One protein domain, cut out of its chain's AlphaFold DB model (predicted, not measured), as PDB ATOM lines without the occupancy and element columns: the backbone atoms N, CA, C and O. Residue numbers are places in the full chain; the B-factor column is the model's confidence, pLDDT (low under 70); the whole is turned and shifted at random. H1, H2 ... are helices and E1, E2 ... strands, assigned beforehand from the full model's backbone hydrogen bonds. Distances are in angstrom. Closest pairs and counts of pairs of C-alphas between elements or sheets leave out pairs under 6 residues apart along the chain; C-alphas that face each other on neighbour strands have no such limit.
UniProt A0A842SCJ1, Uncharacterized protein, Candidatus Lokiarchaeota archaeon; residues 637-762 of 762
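What this domain is: This is residues 637 to 762 of the 762 residues of an uncharacterized protein of Candidatus Lokiarchaeota archaeon (UniProt A0A842SCJ1). Two small three-stranded sheets, E1 E6 E3 and E2 E5 E4, stand loosely and only partly face to face; from one end a helical hairpin, H1 and H2, reaches away as an arm that makes much of the length. The printed part has 126 residues, with E1 E2 E3 E4 E5 E6 H1 H2 along the chain, both sheets antiparallel and the class mixed, helices and strands. It is loose, with a radius of gyration of the C-alphas of 19.7 A and spans of 66 by 30 by 26 A.

Where its parts are: Find C-alpha 644 at (-1.432, -2.678, -34.529), where E1 begins and runs to 652. Its sheet holds also E6, residues 707 to 716, 28.4 A long, and E3, residues 672 to 678. The other sheet is E2, residues 659 to 668, E5, residues 693 to 703, 26.6 A long, and E4, residues 686 to 690. H1, residues 717 to 739, spans 32.6 A; H2, residues 743 to 761, spans 26.7 A and ends at C-alpha 761, (-1.900, -12.513, -33.265).

How they stand to each other: Look first at inner strand E6, the antiparallel neighbour of E1 and of E3: N 647 of E1 and O 712 of E6 are within hydrogen-bond range at 2.8 A, and so are N 675 of E3 and O 713 of E6, at 2.8 A. In the other sheet, N 664 and O 698 of E2 and E5 are 2.9 A apart; in the hairpin E4 and E5, N 695 and O 688 are 2.8 A apart. Both sheets are twisted, E2 E5 E4 only just, at 4.1 A off its plane. H1 and H2 only graze the sheet E1 E6 E3, with residues 717 to 721 and 759 to 761. They touch, the closest C-alphas being those of Ala 734 and Ser 746, 4.1 A, at a shallow tilt of 15 degrees, opposite ways. Every O i to N i+4 pair is within hydrogen-bond range in H1, and 14 of 15 in H2.

The domain as a whole: The C-alphas farthest apart, of Gly 656 and Lys 740, are 67.3 A apart. The printed part has no cut and no long link. Residue 762, the chain's last, is under pLDDT 70.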
ATOM      1  N   SER A 637      -6.267   1.490 -28.570       92.38
ATOM      2  CA  SER A 637      -4.990   1.588 -27.881       92.38
ATOM      3  C   SER A 637      -3.887   1.058 -28.781       92.38
ATOM      4  O   SER A 637      -3.965  -0.073 -29.257       92.38
ATOM      5  N   PHE A 638      -2.861   1.873 -29.010       90.19
ATOM      6  CA  PHE A 638      -1.656   1.457 -29.723       90.19
ATOM      7  C   PHE A 638      -0.951   0.326 -28.965       90.19
ATOM      8  O   PHE A 638      -0.776   0.406 -27.748       90.19
ATOM      9  N   LEU A 639      -0.550  -0.721 -29.684       87.69
ATOM     10  CA  LEU A 639       0.345  -1.757 -29.168       87.69
ATOM     11  C   LEU A 639       1.792  -1.451 -29.556       87.69
ATOM     12  O   LEU A 639       2.039  -0.559 -30.346       87.69
ATOM     13  N   ASP A 640       2.762  -2.231 -29.080       85.94
ATOM     14  CA  ASP A 640       4.203  -2.021 -29.332       85.94
ATOM     15  C   ASP A 640       4.632  -2.047 -30.822       85.94
ATOM     16  O   ASP A 640       5.824  -1.994 -31.133       85.94
ATOM     17  N   LYS A 641       3.688  -2.181 -31.762       85.44
ATOM     18  CA  LYS A 641       3.930  -2.276 -33.200       85.44
ATOM     19  C   LYS A 641       3.077  -1.306 -33.981       85.44
ATOM     20  O   LYS A 641       1.876  -1.185 -33.773       85.44
ATOM     21  N   GLU A 642       3.725  -0.698 -34.961       84.81
ATOM     22  CA  GLU A 642       3.090   0.232 -35.871       84.81
ATOM     23  C   GLU A 642       1.899  -0.396 -36.607       84.81
ATOM     24  O   GLU A 642       1.980  -1.514 -37.128       84.81
ATOM     25  N   GLY A 643       0.782   0.329 -36.602       86.81
ATOM     26  CA  GLY A 643      -0.487  -0.074 -37.196       86.81
ATOM     27  C   GLY A 643      -1.190  -1.265 -36.545       86.81
ATOM     28  O   GLY A 643      -2.119  -1.812 -37.141       86.81
ATOM     29  N   LEU A 644      -0.767  -1.669 -35.344       91.88
ATOM     30  CA  LEU A 644      -1.432  -2.678 -34.529       91.88
ATOM     31  C   LEU A 644      -2.064  -2.021 -33.295       91.88
ATOM     32  O   LEU A 644      -1.383  -1.367 -32.504       91.88
ATOM     33  N   TYR A 645      -3.361  -2.245 -33.110       94.06
ATOM     34  CA  TYR A 645      -4.141  -1.651 -32.030       94.06
ATOM     35  C   TYR A 645      -5.056  -2.674 -31.370       94.06
ATOM     36  O   TYR A 645      -5.393  -3.708 -31.947       94.06
ATOM     37  N   ASP A 646      -5.515  -2.334 -30.175       94.81
ATOM     38  CA  ASP A 646      -6.529  -3.070 -29.441       94.81
ATOM     39  C   ASP A 646      -7.693  -2.143 -29.073       94.81
ATOM     40  O   ASP A 646      -7.485  -1.010 -28.643       94.81
ATOM     41  N   ALA A 647      -8.923  -2.634 -29.198       95.75
ATOM     42  CA  ALA A 647     -10.126  -1.974 -28.701       95.75
ATOM     43  C   ALA A 647     -10.793  -2.890 -27.675       95.75
ATOM     44  O   ALA A 647     -11.220  -3.997 -28.015       95.75
ATOM     45  N   LYS A 648     -10.852  -2.446 -26.418       95.50
ATOM     46  CA  LYS A 648     -11.501  -3.164 -25.318       95.50
ATOM     47  C   LYS A 648     -12.725  -2.383 -24.894       95.50
ATOM     48  O   LYS A 648     -12.636  -1.196 -24.621       95.50
ATOM     49  N   MET A 649     -13.864  -3.054 -24.893       96.25
ATOM     50  CA  MET A 649     -15.146  -2.413 -24.651       96.25
ATOM     51  C   MET A 649     -15.973  -3.338 -23.751       96.25
ATOM     52  O   MET A 649     -16.797  -4.110 -24.248       96.25
ATOM     53  N   PRO A 650     -15.719  -3.367 -22.435       96.25
ATOM     54  CA  PRO A 650     -16.503  -4.177 -21.513       96.25
ATOM     55  C   PRO A 650     -17.933  -3.640 -21.383       96.25
ATOM     56  O   PRO A 650     -18.173  -2.432 -21.420       96.25
ATOM     57  N   PHE A 651     -18.885  -4.551 -21.204       96.94
ATOM     58  CA  PHE A 651     -20.263  -4.254 -20.825       96.94
ATOM     59  C   PHE A 651     -20.608  -5.067 -19.577       96.94
ATOM     60  O   PHE A 651     -20.483  -6.290 -19.581       96.94
ATOM     61  N   SER A 652     -20.993  -4.390 -18.503       96.31
ATOM     62  CA  SER A 652     -21.266  -4.974 -17.190       96.31
ATOM     63  C   SER A 652     -22.718  -4.745 -16.814       96.31
ATOM     64  O   SER A 652     -23.147  -3.602 -16.670       96.31
ATOM     65  N   ASN A 653     -23.476  -5.817 -16.601       95.38
ATOM     66  CA  ASN A 653     -24.821  -5.684 -16.063       95.38
ATOM     67  C   ASN A 653     -24.747  -5.469 -14.545       95.38
ATOM     68  O   ASN A 653     -24.730  -6.424 -13.778       95.38
ATOM     69  N   ASN A 654     -24.761  -4.207 -14.120       93.12
ATOM     70  CA  ASN A 654     -24.737  -3.821 -12.708       93.12
ATOM     71  C   ASN A 654     -26.107  -3.345 -12.181       93.12
ATOM     72  O   ASN A 654     -26.170  -2.666 -11.157       93.12
ATOM     73  N   PHE A 655     -27.215  -3.701 -12.846       91.62
ATOM     74  CA  PHE A 655     -28.572  -3.290 -12.444       91.62
ATOM     75  C   PHE A 655     -29.150  -4.105 -11.273       91.62
ATOM     76  O   PHE A 655     -30.201  -3.765 -10.738       91.62
ATOM     77  N   GLY A 656     -28.464  -5.170 -10.843       90.44
ATOM     78  CA  GLY A 656     -28.900  -6.041  -9.744       90.44
ATOM     79  C   GLY A 656     -29.977  -7.063 -10.131       90.44
ATOM     80  O   GLY A 656     -30.297  -7.939  -9.328       90.44
ATOM     81  N   THR A 657     -30.487  -6.992 -11.358       92.56
ATOM     82  CA  THR A 657     -31.414  -7.941 -11.981       92.56
ATOM     83  C   THR A 657     -30.838  -8.437 -13.306       92.56
ATOM     84  O   THR A 657     -29.916  -7.839 -13.864       92.56
ATOM     85  N   SER A 658     -31.344  -9.562 -13.811       92.81
ATOM     86  CA  SER A 658     -31.021  -9.993 -15.170       92.81
ATOM     87  C   SER A 658     -31.666  -9.049 -16.181       92.81
ATOM     88  O   SER A 658     -32.838  -8.714 -16.013       92.81
ATOM     89  N   ILE A 659     -30.933  -8.681 -17.226       93.75
ATOM     90  CA  ILE A 659     -31.464  -7.912 -18.357       93.75
ATOM     91  C   ILE A 659     -31.714  -8.839 -19.544       93.75
ATOM     92  O   ILE A 659     -30.948  -9.780 -19.782       93.75
ATOM     93  N   ASP A 660     -32.788  -8.572 -20.277       90.69
ATOM     94  CA  ASP A 660     -33.233  -9.385 -21.406       90.69
ATOM     95  C   ASP A 660     -33.032  -8.634 -22.731       90.69
ATOM     96  O   ASP A 660     -32.843  -7.417 -22.764       90.69
ATOM     97  N   GLY A 661     -33.039  -9.366 -23.848       87.75
ATOM     98  CA  GLY A 661     -32.945  -8.778 -25.189       87.75
ATOM     99  C   GLY A 661     -31.649  -8.004 -25.459       87.75
ATOM    100  O   GLY A 661     -31.664  -7.047 -26.228       87.75
ATOM    101  N   VAL A 662     -30.537  -8.386 -24.826       92.62
ATOM    102  CA  VAL A 662     -29.256  -7.687 -24.960       92.62
ATOM    103  C   VAL A 662     -28.681  -7.878 -26.363       92.62
ATOM    104  O   VAL A 662     -28.303  -8.985 -26.757       92.62
ATOM    105  N   VAL A 663     -28.538  -6.772 -27.084       92.81
ATOM    106  CA  VAL A 663     -27.906  -6.682 -28.399       92.81
ATOM    107  C   VAL A 663     -26.772  -5.666 -28.332       92.81
ATOM    108  O   VAL A 663     -26.969  -4.540 -27.886       92.81
ATOM    109  N   VAL A 664     -25.584  -6.047 -28.801       94.94
ATOM    110  CA  VAL A 664     -24.441  -5.132 -28.945       94.94
ATOM    111  C   VAL A 664     -24.089  -5.014 -30.420       94.94
ATOM    112  O   VAL A 664     -23.821  -6.015 -31.076       94.94
ATOM    113  N   GLU A 665     -24.083  -3.794 -30.938       95.44
ATOM    114  CA  GLU A 665     -23.653  -3.466 -32.294       95.44
ATOM    115  C   GLU A 665     -22.386  -2.617 -32.241       95.44
ATOM    116  O   GLU A 665     -22.407  -1.496 -31.735       95.44
ATOM    117  N   ASP A 666     -21.298  -3.146 -32.795       96.75
ATOM    118  CA  ASP A 666     -20.022  -2.450 -32.917       96.75
ATOM    119  C   ASP A 666     -19.742  -2.105 -34.376       96.75
ATOM    120  O   ASP A 666     -19.808  -2.961 -35.255       96.75
ATOM    121  N   ILE A 667     -19.395  -0.849 -34.637       96.56
ATOM    122  CA  ILE A 667     -18.978  -0.355 -35.946       96.56
ATOM    123  C   ILE A 667     -17.468  -0.159 -35.899       96.56
ATOM    124  O   ILE A 667     -16.962   0.809 -35.318       96.56
ATOM    125  N   ILE A 668     -16.742  -1.086 -36.521       95.81
ATOM    126  CA  ILE A 668     -15.290  -1.003 -36.659       95.81
ATOM    127  C   ILE A 668     -14.964  -0.208 -37.927       95.81
ATOM    128  O   ILE A 668     -15.435  -0.575 -39.005       95.81
ATOM    129  N   PRO A 669     -14.145   0.856 -37.858       93.62
ATOM    130  CA  PRO A 669     -13.793   1.630 -39.043       93.62
ATOM    131  C   PRO A 669     -13.182   0.757 -40.152       93.62
ATOM    132  O   PRO A 669     -12.278  -0.031 -39.879       93.62
ATOM    133  N   LEU A 670     -13.580   0.974 -41.417       88.00
ATOM    134  CA  LEU A 670     -13.098   0.228 -42.605       88.00
ATOM    135  C   LEU A 670     -11.572   0.269 -42.825       88.00
ATOM    136  O   LEU A 670     -11.035  -0.378 -43.722       88.00
ATOM    137  N   TYR A 671     -10.862   1.085 -42.052       84.44
ATOM    138  CA  TYR A 671      -9.411   1.172 -42.090       84.44
ATOM    139  C   TYR A 671      -8.716   0.020 -41.356       84.44
ATOM    140  O   TYR A 671      -7.532  -0.222 -41.599       84.44
ATOM    141  N   TYR A 672      -9.445  -0.700 -40.503       91.19
ATOM    142  CA  TYR A 672      -8.909  -1.794 -39.715       91.19
ATOM    143  C   TYR A 672      -9.460  -3.135 -40.179       91.19
ATOM    144  O   TYR A 672     -10.666  -3.323 -40.338       91.19
ATOM    145  N   ILE A 673      -8.563  -4.103 -40.303       90.75
ATOM    146  CA  ILE A 673      -8.922  -5.512 -40.228       90.75
ATOM    147  C   ILE A 673      -9.020  -5.862 -38.753       90.75
ATOM    148  O   ILE A 673      -8.125  -5.534 -37.978       90.75
ATOM    149  N   HIS A 674     -10.104  -6.523 -38.372       91.31
ATOM    150  CA  HIS A 674     -10.355  -6.877 -36.987       91.31
ATOM    151  C   HIS A 674     -10.261  -8.384 -36.766       91.31
ATOM    152  O   HIS A 674     -10.675  -9.190 -37.597       91.31
ATOM    153  N   TYR A 675      -9.760  -8.744 -35.593       89.94
ATOM    154  CA  TYR A 675      -9.771 -10.090 -35.050       89.94
ATOM    155  C   TYR A 675     -10.449 -10.040 -33.689       89.94
ATOM    156  O   TYR A 675     -10.056  -9.271 -32.812       89.94
ATOM    157  N   ILE A 676     -11.474 -10.859 -33.515       90.19
ATOM    158  CA  ILE A 676     -12.212 -10.956 -32.261       90.19
ATOM    159  C   ILE A 676     -11.398 -11.837 -31.310       90.19
ATOM    160  O   ILE A 676     -11.182 -13.015 -31.592       90.19
ATOM    161  N   LYS A 677     -10.945 -11.268 -30.190       87.88
ATOM    162  CA  LYS A 677     -10.302 -12.016 -29.101       87.88
ATOM    163  C   LYS A 677     -11.316 -12.485 -28.062       87.88
ATOM    164  O   LYS A 677     -11.243 -13.622 -27.607       87.88
ATOM    165  N   GLU A 678     -12.255 -11.613 -27.704       87.31
ATOM    166  CA  GLU A 678     -13.346 -11.904 -26.771       87.31
ATOM    167  C   GLU A 678     -14.659 -11.289 -27.282       87.31
ATOM    168  O   GLU A 678     -14.609 -10.235 -27.925       87.31
ATOM    169  N   PRO A 679     -15.818 -11.915 -26.997       85.19
ATOM    170  CA  PRO A 679     -15.989 -13.162 -26.239       85.19
ATOM    171  C   PRO A 679     -15.615 -14.416 -27.052       85.19
ATOM    172  O   PRO A 679     -16.062 -14.593 -28.176       85.19
ATOM    173  N   ALA A 680     -14.832 -15.337 -26.476       79.75
ATOM    174  CA  ALA A 680     -14.399 -16.551 -27.188       79.75
ATOM    175  C   ALA A 680     -15.510 -17.612 -27.355       79.75
ATOM    176  O   ALA A 680     -15.433 -18.465 -28.235       79.75
ATOM    177  N   ASN A 681     -16.536 -17.566 -26.499       81.62
ATOM    178  CA  ASN A 681     -17.598 -18.579 -26.428       81.62
ATOM    179  C   ASN A 681     -18.893 -18.167 -27.148       81.62
ATOM    180  O   ASN A 681     -19.874 -18.904 -27.104       81.62
ATOM    181  N   VAL A 682     -18.915 -16.988 -27.772       83.25
ATOM    182  CA  VAL A 682     -20.065 -16.459 -28.509       83.25
ATOM    183  C   VAL A 682     -19.550 -16.024 -29.871       83.25
ATOM    184  O   VAL A 682     -18.517 -15.367 -29.950       83.25
ATOM    185  N   LEU A 683     -20.234 -16.417 -30.942       85.19
ATOM    186  CA  LEU A 683     -19.942 -15.916 -32.283       85.19
ATOM    187  C   LEU A 683     -20.863 -14.729 -32.584       85.19
ATOM    188  O   LEU A 683     -21.992 -14.719 -32.093       85.19
ATOM    189  N   PRO A 684     -20.411 -13.739 -33.369       88.88
ATOM    190  CA  PRO A 684     -21.282 -12.659 -33.804       88.88
ATOM    191  C   PRO A 684     -22.387 -13.209 -34.714       88.88
ATOM    192  O   PRO A 684     -22.129 -14.032 -35.594       88.88
ATOM    193  N   ASP A 685     -23.610 -12.722 -34.520       84.88
ATOM    194  CA  ASP A 685     -24.800 -13.128 -35.275       84.88
ATOM    195  C   ASP A 685     -24.724 -12.683 -36.734       84.88
ATOM    196  O   ASP A 685     -25.164 -13.383 -37.648       84.88
ATOM    197  N   LYS A 686     -24.192 -11.477 -36.955       84.00
ATOM    198  CA  LYS A 686     -24.110 -10.850 -38.272       84.00
ATOM    199  C   LYS A 686     -22.862  -9.981 -38.351       84.00
ATOM    200  O   LYS A 686     -22.608  -9.176 -37.456       84.00
ATOM    201  N   ILE A 687     -22.118 -10.130 -39.444       87.19
ATOM    202  CA  ILE A 687     -21.031  -9.229 -39.833       87.19
ATOM    203  C   ILE A 687     -21.402  -8.683 -41.208       87.19
ATOM    204  O   ILE A 687     -21.489  -9.458 -42.160       87.19
ATOM    205  N   ASN A 688     -21.661  -7.379 -41.301       87.31
ATOM    206  CA  ASN A 688     -21.925  -6.715 -42.578       87.31
ATOM    207  C   ASN A 688     -20.913  -5.605 -42.806       87.31
ATOM    208  O   ASN A 688     -20.673  -4.789 -41.915       87.31
ATOM    209  N   ASP A 689     -20.420  -5.516 -44.030       84.62
ATOM    210  CA  ASP A 689     -19.690  -4.342 -44.473       84.62
ATOM    211  C   ASP A 689     -20.703  -3.228 -44.771       84.62
ATOM    212  O   ASP A 689     -21.697  -3.436 -45.472       84.62
ATOM    213  N   SER A 690     -20.467  -2.043 -44.216       83.25
ATOM    214  CA  SER A 690     -21.223  -0.825 -44.514       83.25
ATOM    215  C   SER A 690     -20.263   0.279 -44.943       83.25
ATOM    216  O   SER A 690     -19.066   0.203 -44.668       83.25
ATOM    217  N   GLU A 691     -20.770   1.342 -45.567       81.56
ATOM    218  CA  GLU A 691     -19.942   2.502 -45.935       81.56
ATOM    219  C   GLU A 691     -19.266   3.155 -44.713       81.56
ATOM    220  O   GLU A 691     -18.175   3.713 -44.823       81.56
ATOM    221  N   LEU A 692     -19.875   3.024 -43.530       79.94
ATOM    222  CA  LEU A 692     -19.406   3.623 -42.279       79.94
ATOM    223  C   LEU A 692     -18.363   2.762 -41.545       79.94
ATOM    224  O   LEU A 692     -17.600   3.275 -40.722       79.94
ATOM    225  N   GLY A 693     -18.311   1.459 -41.826       89.56
ATOM    226  CA  GLY A 693     -17.532   0.489 -41.056       89.56
ATOM    227  C   GLY A 693     -18.031  -0.945 -41.198       89.56
ATOM    228  O   GLY A 693     -19.105  -1.200 -41.746       89.56
ATOM    229  N   ASN A 694     -17.267  -1.883 -40.649       92.56
ATOM    230  CA  ASN A 694     -17.700  -3.264 -40.477       92.56
ATOM    231  C   ASN A 694     -18.597  -3.322 -39.241       92.56
ATOM    232  O   ASN A 694     -18.129  -3.094 -38.123       92.56
ATOM    233  N   LEU A 695     -19.883  -3.594 -39.453       94.06
ATOM    234  CA  LEU A 695     -20.878  -3.735 -38.400       94.06
ATOM    235  C   LEU A 695     -20.844  -5.165 -37.861       94.06
ATOM    236  O   LEU A 695     -21.140  -6.111 -38.594       94.06
ATOM    237  N   ILE A 696     -20.532  -5.308 -36.577       94.50
ATOM    238  CA  ILE A 696     -20.527  -6.575 -35.848       94.50
ATOM    239  C   ILE A 696     -21.689  -6.562 -34.864       94.50
ATOM    240  O   ILE A 696     -21.706  -5.766 -33.927       94.50
ATOM    241  N   LYS A 697     -22.654  -7.458 -35.075       93.69
ATOM    242  CA  LYS A 697     -23.822  -7.609 -34.208       93.69
ATOM    243  C   LYS A 697     -23.678  -8.836 -33.318       93.69
ATOM    244  O   LYS A 697     -23.482  -9.948 -33.805       93.69
ATOM    245  N   TRP A 698     -23.852  -8.629 -32.023       93.31
ATOM    246  CA  TRP A 698     -23.851  -9.653 -30.990       93.31
ATOM    247  C   TRP A 698     -25.238  -9.753 -30.381       93.31
ATOM    248  O   TRP A 698     -25.704  -8.795 -29.766       93.31
ATOM    249  N   ASN A 699     -25.886 -10.906 -30.511       90.56
ATOM    250  CA  ASN A 699     -27.133 -11.173 -29.810       90.56
ATOM    251  C   ASN A 699     -26.833 -12.009 -28.575       90.56
ATOM    252  O   ASN A 699     -26.540 -13.202 -28.641       90.56
ATOM    253  N   ILE A 700     -26.837 -11.341 -27.432       90.50
ATOM    254  CA  ILE A 700     -26.526 -11.970 -26.157       90.50
ATOM    255  C   ILE A 700     -27.777 -12.621 -25.553       90.50
ATOM    256  O   ILE A 700     -27.657 -13.571 -24.777       90.50
ATOM    257  N   GLY A 701     -28.967 -12.148 -25.927       89.06
ATOM    258  CA  GLY A 701     -30.225 -12.595 -25.347       89.06
ATOM    259  C   GLY A 701     -30.329 -12.132 -23.898       89.06
ATOM    260  O   GLY A 701     -30.498 -10.946 -23.638       89.06
ATOM    261  N   LYS A 702     -30.213 -13.060 -22.949       92.62
ATOM    262  CA  LYS A 702     -30.290 -12.758 -21.517       92.62
ATOM    263  C   LYS A 702     -28.897 -12.600 -20.908       92.62
ATOM    264  O   LYS A 702     -28.017 -13.425 -21.155       92.62
ATOM    265  N   MET A 703     -28.708 -11.576 -20.080       93.81
ATOM    266  CA  MET A 703     -27.453 -11.321 -19.373       93.81
ATOM    267  C   MET A 703     -27.694 -11.182 -17.867       93.81
ATOM    268  O   MET A 703     -28.411 -10.294 -17.408       93.81
ATOM    269  N   GLU A 704     -27.081 -12.077 -17.092       95.44
ATOM    270  CA  GLU A 704     -27.083 -12.026 -15.625       95.44
ATOM    271  C   GLU A 704     -26.163 -10.899 -15.116       95.44
ATOM    272  O   GLU A 704     -25.613 -10.143 -15.914       95.44
ATOM    273  N   ASN A 705     -25.998 -10.761 -13.798       94.25
ATOM    274  CA  ASN A 705     -25.072  -9.795 -13.189       94.25
ATOM    275  C   ASN A 705     -23.605 -10.214 -13.423       94.25
ATOM    276  O   ASN A 705     -22.946 -10.781 -12.549       94.25
ATOM    277  N   GLU A 706     -23.136 -10.007 -14.652       94.56
ATOM    278  CA  GLU A 706     -21.804 -10.350 -15.139       94.56
ATOM    279  C   GLU A 706     -21.241  -9.248 -16.051       94.56
ATOM    280  O   GLU A 706     -21.962  -8.366 -16.526       94.56
ATOM    281  N   THR A 707     -19.939  -9.327 -16.328       95.50
ATOM    282  CA  THR A 707     -19.256  -8.475 -17.307       95.50
ATOM    283  C   THR A 707     -18.890  -9.295 -18.532       95.50
ATOM    284  O   THR A 707     -18.192 -10.305 -18.426       95.50
ATOM    285  N   LYS A 708     -19.315  -8.834 -19.709       95.50
ATOM    286  CA  LYS A 708     -18.872  -9.358 -21.000       95.50
ATOM    287  C   LYS A 708     -17.862  -8.414 -21.620       95.50
ATOM    288  O   LYS A 708     -18.135  -7.237 -21.846       95.50
ATOM    289  N   ASN A 709     -16.693  -8.958 -21.915       94.94
ATOM    290  CA  ASN A 709     -15.641  -8.243 -22.608       94.94
ATOM    291  C   ASN A 709     -15.792  -8.445 -24.111       94.94
ATOM    292  O   ASN A 709     -15.866  -9.575 -24.596       94.94
ATOM    293  N   TYR A 710     -15.778  -7.334 -24.828       95.62
ATOM    294  CA  TYR A 710     -15.662  -7.313 -26.274       95.62
ATOM    295  C   TYR A 710     -14.289  -6.756 -26.584       95.62
ATOM    296  O   TYR A 710     -13.981  -5.611 -26.241       95.62
ATOM    297  N   TYR A 711     -13.445  -7.601 -27.155       94.88
ATOM    298  CA  TYR A 711     -12.056  -7.267 -27.382       94.88
ATOM    299  C   TYR A 711     -11.706  -7.546 -28.834       94.88
ATOM    300  O   TYR A 711     -11.667  -8.695 -29.280       94.88
ATOM    301  N   TYR A 712     -11.424  -6.464 -29.552       95.06
ATOM    302  CA  TYR A 712     -10.972  -6.486 -30.928       95.06
ATOM    303  C   TYR A 712      -9.492  -6.171 -30.993       95.06
ATOM    304  O   TYR A 712      -9.024  -5.183 -30.431       95.06
ATOM    305  N   ARG A 713      -8.771  -6.984 -31.750       94.12
ATOM    306  CA  ARG A 713      -7.454  -6.631 -32.245       94.12
ATOM    307  C   ARG A 713      -7.576  -6.087 -33.652       94.12
ATOM    308  O   ARG A 713      -8.169  -6.733 -34.509       94.12
ATOM    309  N   LEU A 714      -6.995  -4.923 -33.881       94.69
ATOM    310  CA  LEU A 714      -7.148  -4.145 -35.095       94.69
ATOM    311  C   LEU A 714      -5.790  -3.986 -35.780       94.69
ATOM    312  O   LEU A 714      -4.821  -3.568 -35.153       94.69
ATOM    313  N   ILE A 715      -5.720  -4.312 -37.068       92.50
ATOM    314  CA  ILE A 715      -4.538  -4.095 -37.911       92.50
ATOM    315  C   ILE A 715      -4.921  -3.121 -39.017       92.50
ATOM    316  O   ILE A 715      -5.903  -3.348 -39.724       92.50
ATOM    317  N   GLU A 716      -4.154  -2.050 -39.192       90.81
ATOM    318  CA  GLU A 716      -4.357  -1.119 -40.304       90.81
ATOM    319  C   GLU A 716      -4.249  -1.846 -41.646       90.81
ATOM    320  O   GLU A 716      -3.333  -2.635 -41.884       90.81
ATOM    321  N   LEU A 717      -5.172  -1.546 -42.559       88.75
ATOM    322  CA  LEU A 717      -5.291  -2.259 -43.829       88.75
ATOM    323  C   LEU A 717      -3.991  -2.238 -44.654       88.75
ATOM    324  O   LEU A 717      -3.633  -3.245 -45.258       88.75
ATOM    325  N   TYR A 718      -3.258  -1.118 -44.669       86.50
ATOM    326  CA  TYR A 718      -1.991  -1.046 -45.411       86.50
ATOM    327  C   TYR A 718      -0.884  -1.875 -44.746       86.50
ATOM    328  O   TYR A 718      -0.157  -2.561 -45.458       86.50
ATOM    329  N   ARG A 719      -0.798  -1.899 -43.405       88.44
ATOM    330  CA  ARG A 719       0.139  -2.776 -42.683       88.44
ATOM    331  C   ARG A 719      -0.173  -4.240 -42.921       88.44
ATOM    332  O   ARG A 719       0.744  -5.042 -43.064       88.44
ATOM    333  N   PHE A 720      -1.448  -4.596 -43.018       90.31
ATOM    334  CA  PHE A 720      -1.832  -5.947 -43.396       90.31
ATOM    335  C   PHE A 720      -1.393  -6.306 -44.824       90.31
ATOM    336  O   PHE A 720      -0.875  -7.400 -45.052       90.31
ATOM    337  N   GLU A 721      -1.537  -5.395 -45.789       89.69
ATOM    338  CA  GLU A 721      -1.040  -5.624 -47.152       89.69
ATOM    339  C   GLU A 721       0.496  -5.709 -47.204       89.69
ATOM    340  O   GLU A 721       1.039  -6.587 -47.877       89.69
ATOM    341  N   GLU A 722       1.219  -4.882 -46.442       89.25
ATOM    342  CA  GLU A 722       2.676  -5.005 -46.285       89.25
ATOM    343  C   GLU A 722       3.076  -6.356 -45.685       89.25
ATOM    344  O   GLU A 722       3.983  -7.019 -46.195       89.25
ATOM    345  N   LEU A 723       2.369  -6.796 -44.640       90.56
ATOM    346  CA  LEU A 723       2.561  -8.097 -44.007       90.56
ATOM    347  C   LEU A 723       2.383  -9.222 -45.032       90.56
ATOM    348  O   LEU A 723       3.228 -10.110 -45.128       90.56
ATOM    349  N   LYS A 724       1.326  -9.157 -45.845       93.00
ATOM    350  CA  LYS A 724       1.041 -10.125 -46.910       93.00
ATOM    351  C   LYS A 724       2.137 -10.143 -47.972       93.00
ATOM    352  O   LYS A 724       2.561 -11.218 -48.392       93.00
ATOM    353  N   ILE A 725       2.631  -8.978 -48.398       93.50
ATOM    354  CA  ILE A 725       3.750  -8.876 -49.347       93.50
ATOM    355  C   ILE A 725       5.017  -9.500 -48.751       93.50
ATOM    356  O   ILE A 725       5.692 -10.275 -49.434       93.50
ATOM    357  N   ASN A 726       5.327  -9.196 -47.488       94.06
ATOM    358  CA  ASN A 726       6.503  -9.718 -46.803       94.06
ATOM    359  C   ASN A 726       6.431 -11.245 -46.630       94.06
ATOM    360  O   ASN A 726       7.359 -11.955 -47.012       94.06
ATOM    361  N   ILE A 727       5.294 -11.765 -46.158       95.31
ATOM    362  CA  ILE A 727       5.058 -13.208 -46.012       95.31
ATOM    363  C   ILE A 727       5.188 -13.916 -47.362       95.31
ATOM    364  O   ILE A 727       5.940 -14.880 -47.459       95.31
ATOM    365  N   ASN A 728       4.553 -13.402 -48.420       95.75
ATOM    366  CA  ASN A 728       4.650 -13.986 -49.764       95.75
ATOM    367  C   ASN A 728       6.091 -13.995 -50.299       95.75
ATOM    368  O   ASN A 728       6.473 -14.877 -51.069       95.75
ATOM    369  N   LYS A 729       6.903 -12.992 -49.942       97.00
ATOM    370  CA  LYS A 729       8.322 -12.953 -50.310       97.00
ATOM    371  C   LYS A 729       9.097 -14.062 -49.594       97.00
ATOM    372  O   LYS A 729       9.796 -14.821 -50.263       97.00
ATOM    373  N   ILE A 730       8.940 -14.178 -48.276       96.94
ATOM    374  CA  ILE A 730       9.618 -15.202 -47.463       96.94
ATOM    375  C   ILE A 730       9.161 -16.609 -47.872       96.94
ATOM    376  O   ILE A 730       9.980 -17.524 -47.961       96.94
ATOM    377  N   GLU A 731       7.880 -16.779 -48.199       96.69
ATOM    378  CA  GLU A 731       7.313 -18.035 -48.696       96.69
ATOM    379  C   GLU A 731       7.977 -18.453 -50.012       96.69
ATOM    380  O   GLU A 731       8.484 -19.567 -50.115       96.69
ATOM    381  N   LYS A 732       8.097 -17.539 -50.983       97.19
ATOM    382  CA  LYS A 732       8.813 -17.807 -52.244       97.19
ATOM    383  C   LYS A 732      10.283 -18.162 -52.020       97.19
ATOM    384  O   LYS A 732      10.829 -19.016 -52.720       97.19
ATOM    385  N   GLU A 733      10.943 -17.520 -51.058       96.69
ATOM    386  CA  GLU A 733      12.314 -17.869 -50.673       96.69
ATOM    387  C   GLU A 733      12.377 -19.276 -50.048       96.69
ATOM    388  O   GLU A 733      13.283 -20.050 -50.370       96.69
ATOM    389  N   ALA A 734      11.392 -19.640 -49.218       95.81
ATOM    390  CA  ALA A 734      11.273 -20.960 -48.599       95.81
ATOM    391  C   ALA A 734      11.019 -22.070 -49.633       95.81
ATOM    392  O   ALA A 734      11.684 -23.109 -49.592       95.81
ATOM    393  N   GLU A 735      10.108 -21.843 -50.582       96.25
ATOM    394  CA  GLU A 735       9.819 -22.746 -51.702       96.25
ATOM    395  C   GLU A 735      11.037 -22.906 -52.620       96.25
ATOM    396  O   GLU A 735      11.375 -24.015 -53.048       96.25
ATOM    397  N   GLY A 736      11.748 -21.807 -52.890       96.81
ATOM    398  CA  GLY A 736      12.979 -21.808 -53.672       96.81
ATOM    399  C   GLY A 736      14.109 -22.591 -52.999       96.81
ATOM    400  O   GLY A 736      14.828 -23.334 -53.673       96.81
ATOM    401  N   ALA A 737      14.267 -22.464 -51.678       96.25
ATOM    402  CA  ALA A 737      15.221 -23.249 -50.896       96.25
ATOM    403  C   ALA A 737      14.857 -24.742 -50.897       96.25
ATOM    404  O   ALA A 737      15.726 -25.586 -51.141       96.25
ATOM    405  N   LEU A 738      13.571 -25.064 -50.716       95.75
ATOM    406  CA  LEU A 738      13.059 -26.433 -50.762       95.75
ATOM    407  C   LEU A 738      13.309 -27.084 -52.126       95.75
ATOM    408  O   LEU A 738      13.846 -28.188 -52.195       95.75
ATOM    409  N   SER A 739      13.016 -26.362 -53.210       96.12
ATOM    410  CA  SER A 739      13.230 -26.817 -54.592       96.12
ATOM    411  C   SER A 739      14.703 -27.091 -54.913       96.12
ATOM    412  O   SER A 739      15.011 -27.918 -55.767       96.12
ATOM    413  N   LYS A 740      15.633 -26.429 -54.211       97.31
ATOM    414  CA  LYS A 740      17.088 -26.652 -54.316       97.31
ATOM    415  C   LYS A 740      17.609 -27.748 -53.371       97.31
ATOM    416  O   LYS A 740      18.816 -27.967 -53.315       97.31
ATOM    417  N   GLY A 741      16.734 -28.412 -52.613       95.69
ATOM    418  CA  GLY A 741      17.095 -29.430 -51.620       95.69
ATOM    419  C   GLY A 741      17.632 -28.872 -50.295       95.69
ATOM    420  O   GLY A 741      18.105 -29.639 -49.456       95.69
ATOM    421  N   ASN A 742      17.558 -27.556 -50.067       96.69
ATOM    422  CA  ASN A 742      18.011 -26.919 -48.832       96.69
ATOM    423  C   ASN A 742      16.865 -26.821 -47.811       96.69
ATOM    424  O   ASN A 742      16.269 -25.769 -47.583       96.69
ATOM    425  N   ILE A 743      16.556 -27.965 -47.198       95.88
ATOM    426  CA  ILE A 743      15.446 -28.116 -46.245       95.88
ATOM    427  C   ILE A 743      15.624 -27.203 -45.022       95.88
ATOM    428  O   ILE A 743      14.649 -26.649 -44.522       95.88
ATOM    429  N   ARG A 744      16.863 -27.018 -44.545       96.62
ATOM    430  CA  ARG A 744      17.145 -26.213 -43.348       96.62
ATOM    431  C   ARG A 744      16.745 -24.751 -43.542       96.62
ATOM    432  O   ARG A 744      16.107 -24.191 -42.653       96.62
ATOM    433  N   ASP A 745      17.084 -24.164 -44.686       95.62
ATOM    434  CA  ASP A 745      16.744 -22.768 -44.985       95.62
ATOM    435  C   ASP A 745      15.242 -22.598 -45.246       95.62
ATOM    436  O   ASP A 745      14.643 -21.644 -44.761       95.62
ATOM    437  N   SER A 746      14.602 -23.570 -45.908       96.50
ATOM    438  CA  SER A 746      13.142 -23.575 -46.079       96.50
ATOM    439  C   SER A 746      12.405 -23.590 -44.731       96.50
ATOM    440  O   SER A 746      11.546 -22.749 -44.479       96.50
ATOM    441  N   ILE A 747      12.800 -24.486 -43.815       96.38
ATOM    442  CA  ILE A 747      12.236 -24.553 -42.459       96.38
ATOM    443  C   ILE A 747      12.466 -23.240 -41.708       96.38
ATOM    444  O   ILE A 747      11.547 -22.762 -41.045       96.38
ATOM    445  N   LYS A 748      13.667 -22.655 -41.798       97.31
ATOM    446  CA  LYS A 748      13.984 -21.375 -41.154       97.31
ATOM    447  C   LYS A 748      13.042 -20.262 -41.632       97.31
ATOM    448  O   LYS A 748      12.484 -19.563 -40.795       97.31
ATOM    449  N   ASN A 749      12.817 -20.151 -42.939       95.94
ATOM    450  CA  ASN A 749      11.931 -19.139 -43.517       95.94
ATOM    451  C   ASN A 749      10.461 -19.343 -43.105       95.94
ATOM    452  O   ASN A 749       9.775 -18.380 -42.778       95.94
ATOM    453  N   TYR A 750       9.968 -20.586 -43.032       96.75
ATOM    454  CA  TYR A 750       8.618 -20.837 -42.504       96.75
ATOM    455  C   TYR A 750       8.493 -20.520 -41.005       96.75
ATOM    456  O   TYR A 750       7.450 -20.029 -40.577       96.75
ATOM    457  N   HIS A 751       9.540 -20.752 -40.204       96.12
ATOM    458  CA  HIS A 751       9.556 -20.296 -38.807       96.12
ATOM    459  C   HIS A 751       9.516 -18.770 -38.721       96.12
ATOM    460  O   HIS A 751       8.772 -18.243 -37.905       96.12
ATOM    461  N   GLU A 752      10.237 -18.069 -39.597       95.81
ATOM    462  CA  GLU A 752      10.198 -16.607 -39.673       95.81
ATOM    463  C   GLU A 752       8.789 -16.089 -40.003       95.81
ATOM    464  O   GLU A 752       8.316 -15.167 -39.343       95.81
ATOM    465  N   ILE A 753       8.065 -16.728 -40.933       94.19
ATOM    466  CA  ILE A 753       6.648 -16.411 -41.197       94.19
ATOM    467  C   ILE A 753       5.793 -16.626 -39.943       94.19
ATOM    468  O   ILE A 753       4.984 -15.764 -39.601       94.19
ATOM    469  N   ILE A 754       5.959 -17.752 -39.242       93.25
ATOM    470  CA  ILE A 754       5.215 -18.037 -38.004       93.25
ATOM    471  C   ILE A 754       5.519 -16.984 -36.939       93.25
ATOM    472  O   ILE A 754       4.600 -16.526 -36.265       93.25
ATOM    473  N   ASP A 755       6.781 -16.592 -36.786       92.38
ATOM    474  CA  ASP A 755       7.193 -15.581 -35.820       92.38
ATOM    475  C   ASP A 755       6.614 -14.212 -36.186       92.38
ATOM    476  O   ASP A 755       6.088 -13.533 -35.308       92.38
ATOM    477  N   ILE A 756       6.607 -13.838 -37.474       90.12
ATOM    478  CA  ILE A 756       5.917 -12.647 -37.989       90.12
ATOM    479  C   ILE A 756       4.413 -12.717 -37.697       90.12
ATOM    480  O   ILE A 756       3.854 -11.741 -37.225       90.12
ATOM    481  N   LEU A 757       3.738 -13.847 -37.903       88.31
ATOM    482  CA  LEU A 757       2.294 -13.957 -37.655       88.31
ATOM    483  C   LEU A 757       1.943 -13.958 -36.159       88.31
ATOM    484  O   LEU A 757       1.007 -13.272 -35.743       88.31
ATOM    485  N   LYS A 758       2.706 -14.673 -35.322       86.75
ATOM    486  CA  LYS A 758       2.555 -14.677 -33.850       86.75
ATOM    487  C   LYS A 758       2.652 -13.275 -33.274       86.75
ATOM    488  O   LYS A 758       1.920 -12.911 -32.364       86.75
ATOM    489  N   ASN A 759       3.534 -12.491 -33.866       83.69
ATOM    490  CA  ASN A 759       3.806 -11.108 -33.539       83.69
ATOM    491  C   ASN A 759       2.633 -10.138 -33.766       83.69
ATOM    492  O   ASN A 759       2.707  -9.032 -33.237       83.69
ATOM    493  N   TYR A 760       1.616 -10.520 -34.547       81.38
ATOM    494  CA  TYR A 760       0.384  -9.744 -34.762       81.38
ATOM    495  C   TYR A 760      -0.863 -10.440 -34.179       81.38
ATOM    496  O   TYR A 760      -1.915  -9.822 -34.058       81.38
ATOM    497  N   THR A 761      -0.766 -11.713 -33.777       74.44
ATOM    498  CA  THR A 761      -1.900 -12.513 -33.265       74.44
ATOM    499  C   THR A 761      -1.915 -12.676 -31.740       74.44
ATOM    500  O   THR A 761      -3.003 -12.683 -31.162       74.44
ATOM    501  N   ASN A 762      -0.748 -12.731 -31.081       65.56
ATOM    502  CA  ASN A 762      -0.606 -12.737 -29.611       65.56
ATOM    503  C   ASN A 762      -0.692 -11.325 -29.050       65.56
ATOM    504  O   ASN A 762      -1.582 -11.044 -28.215       65.56
TER     505      ASN A 762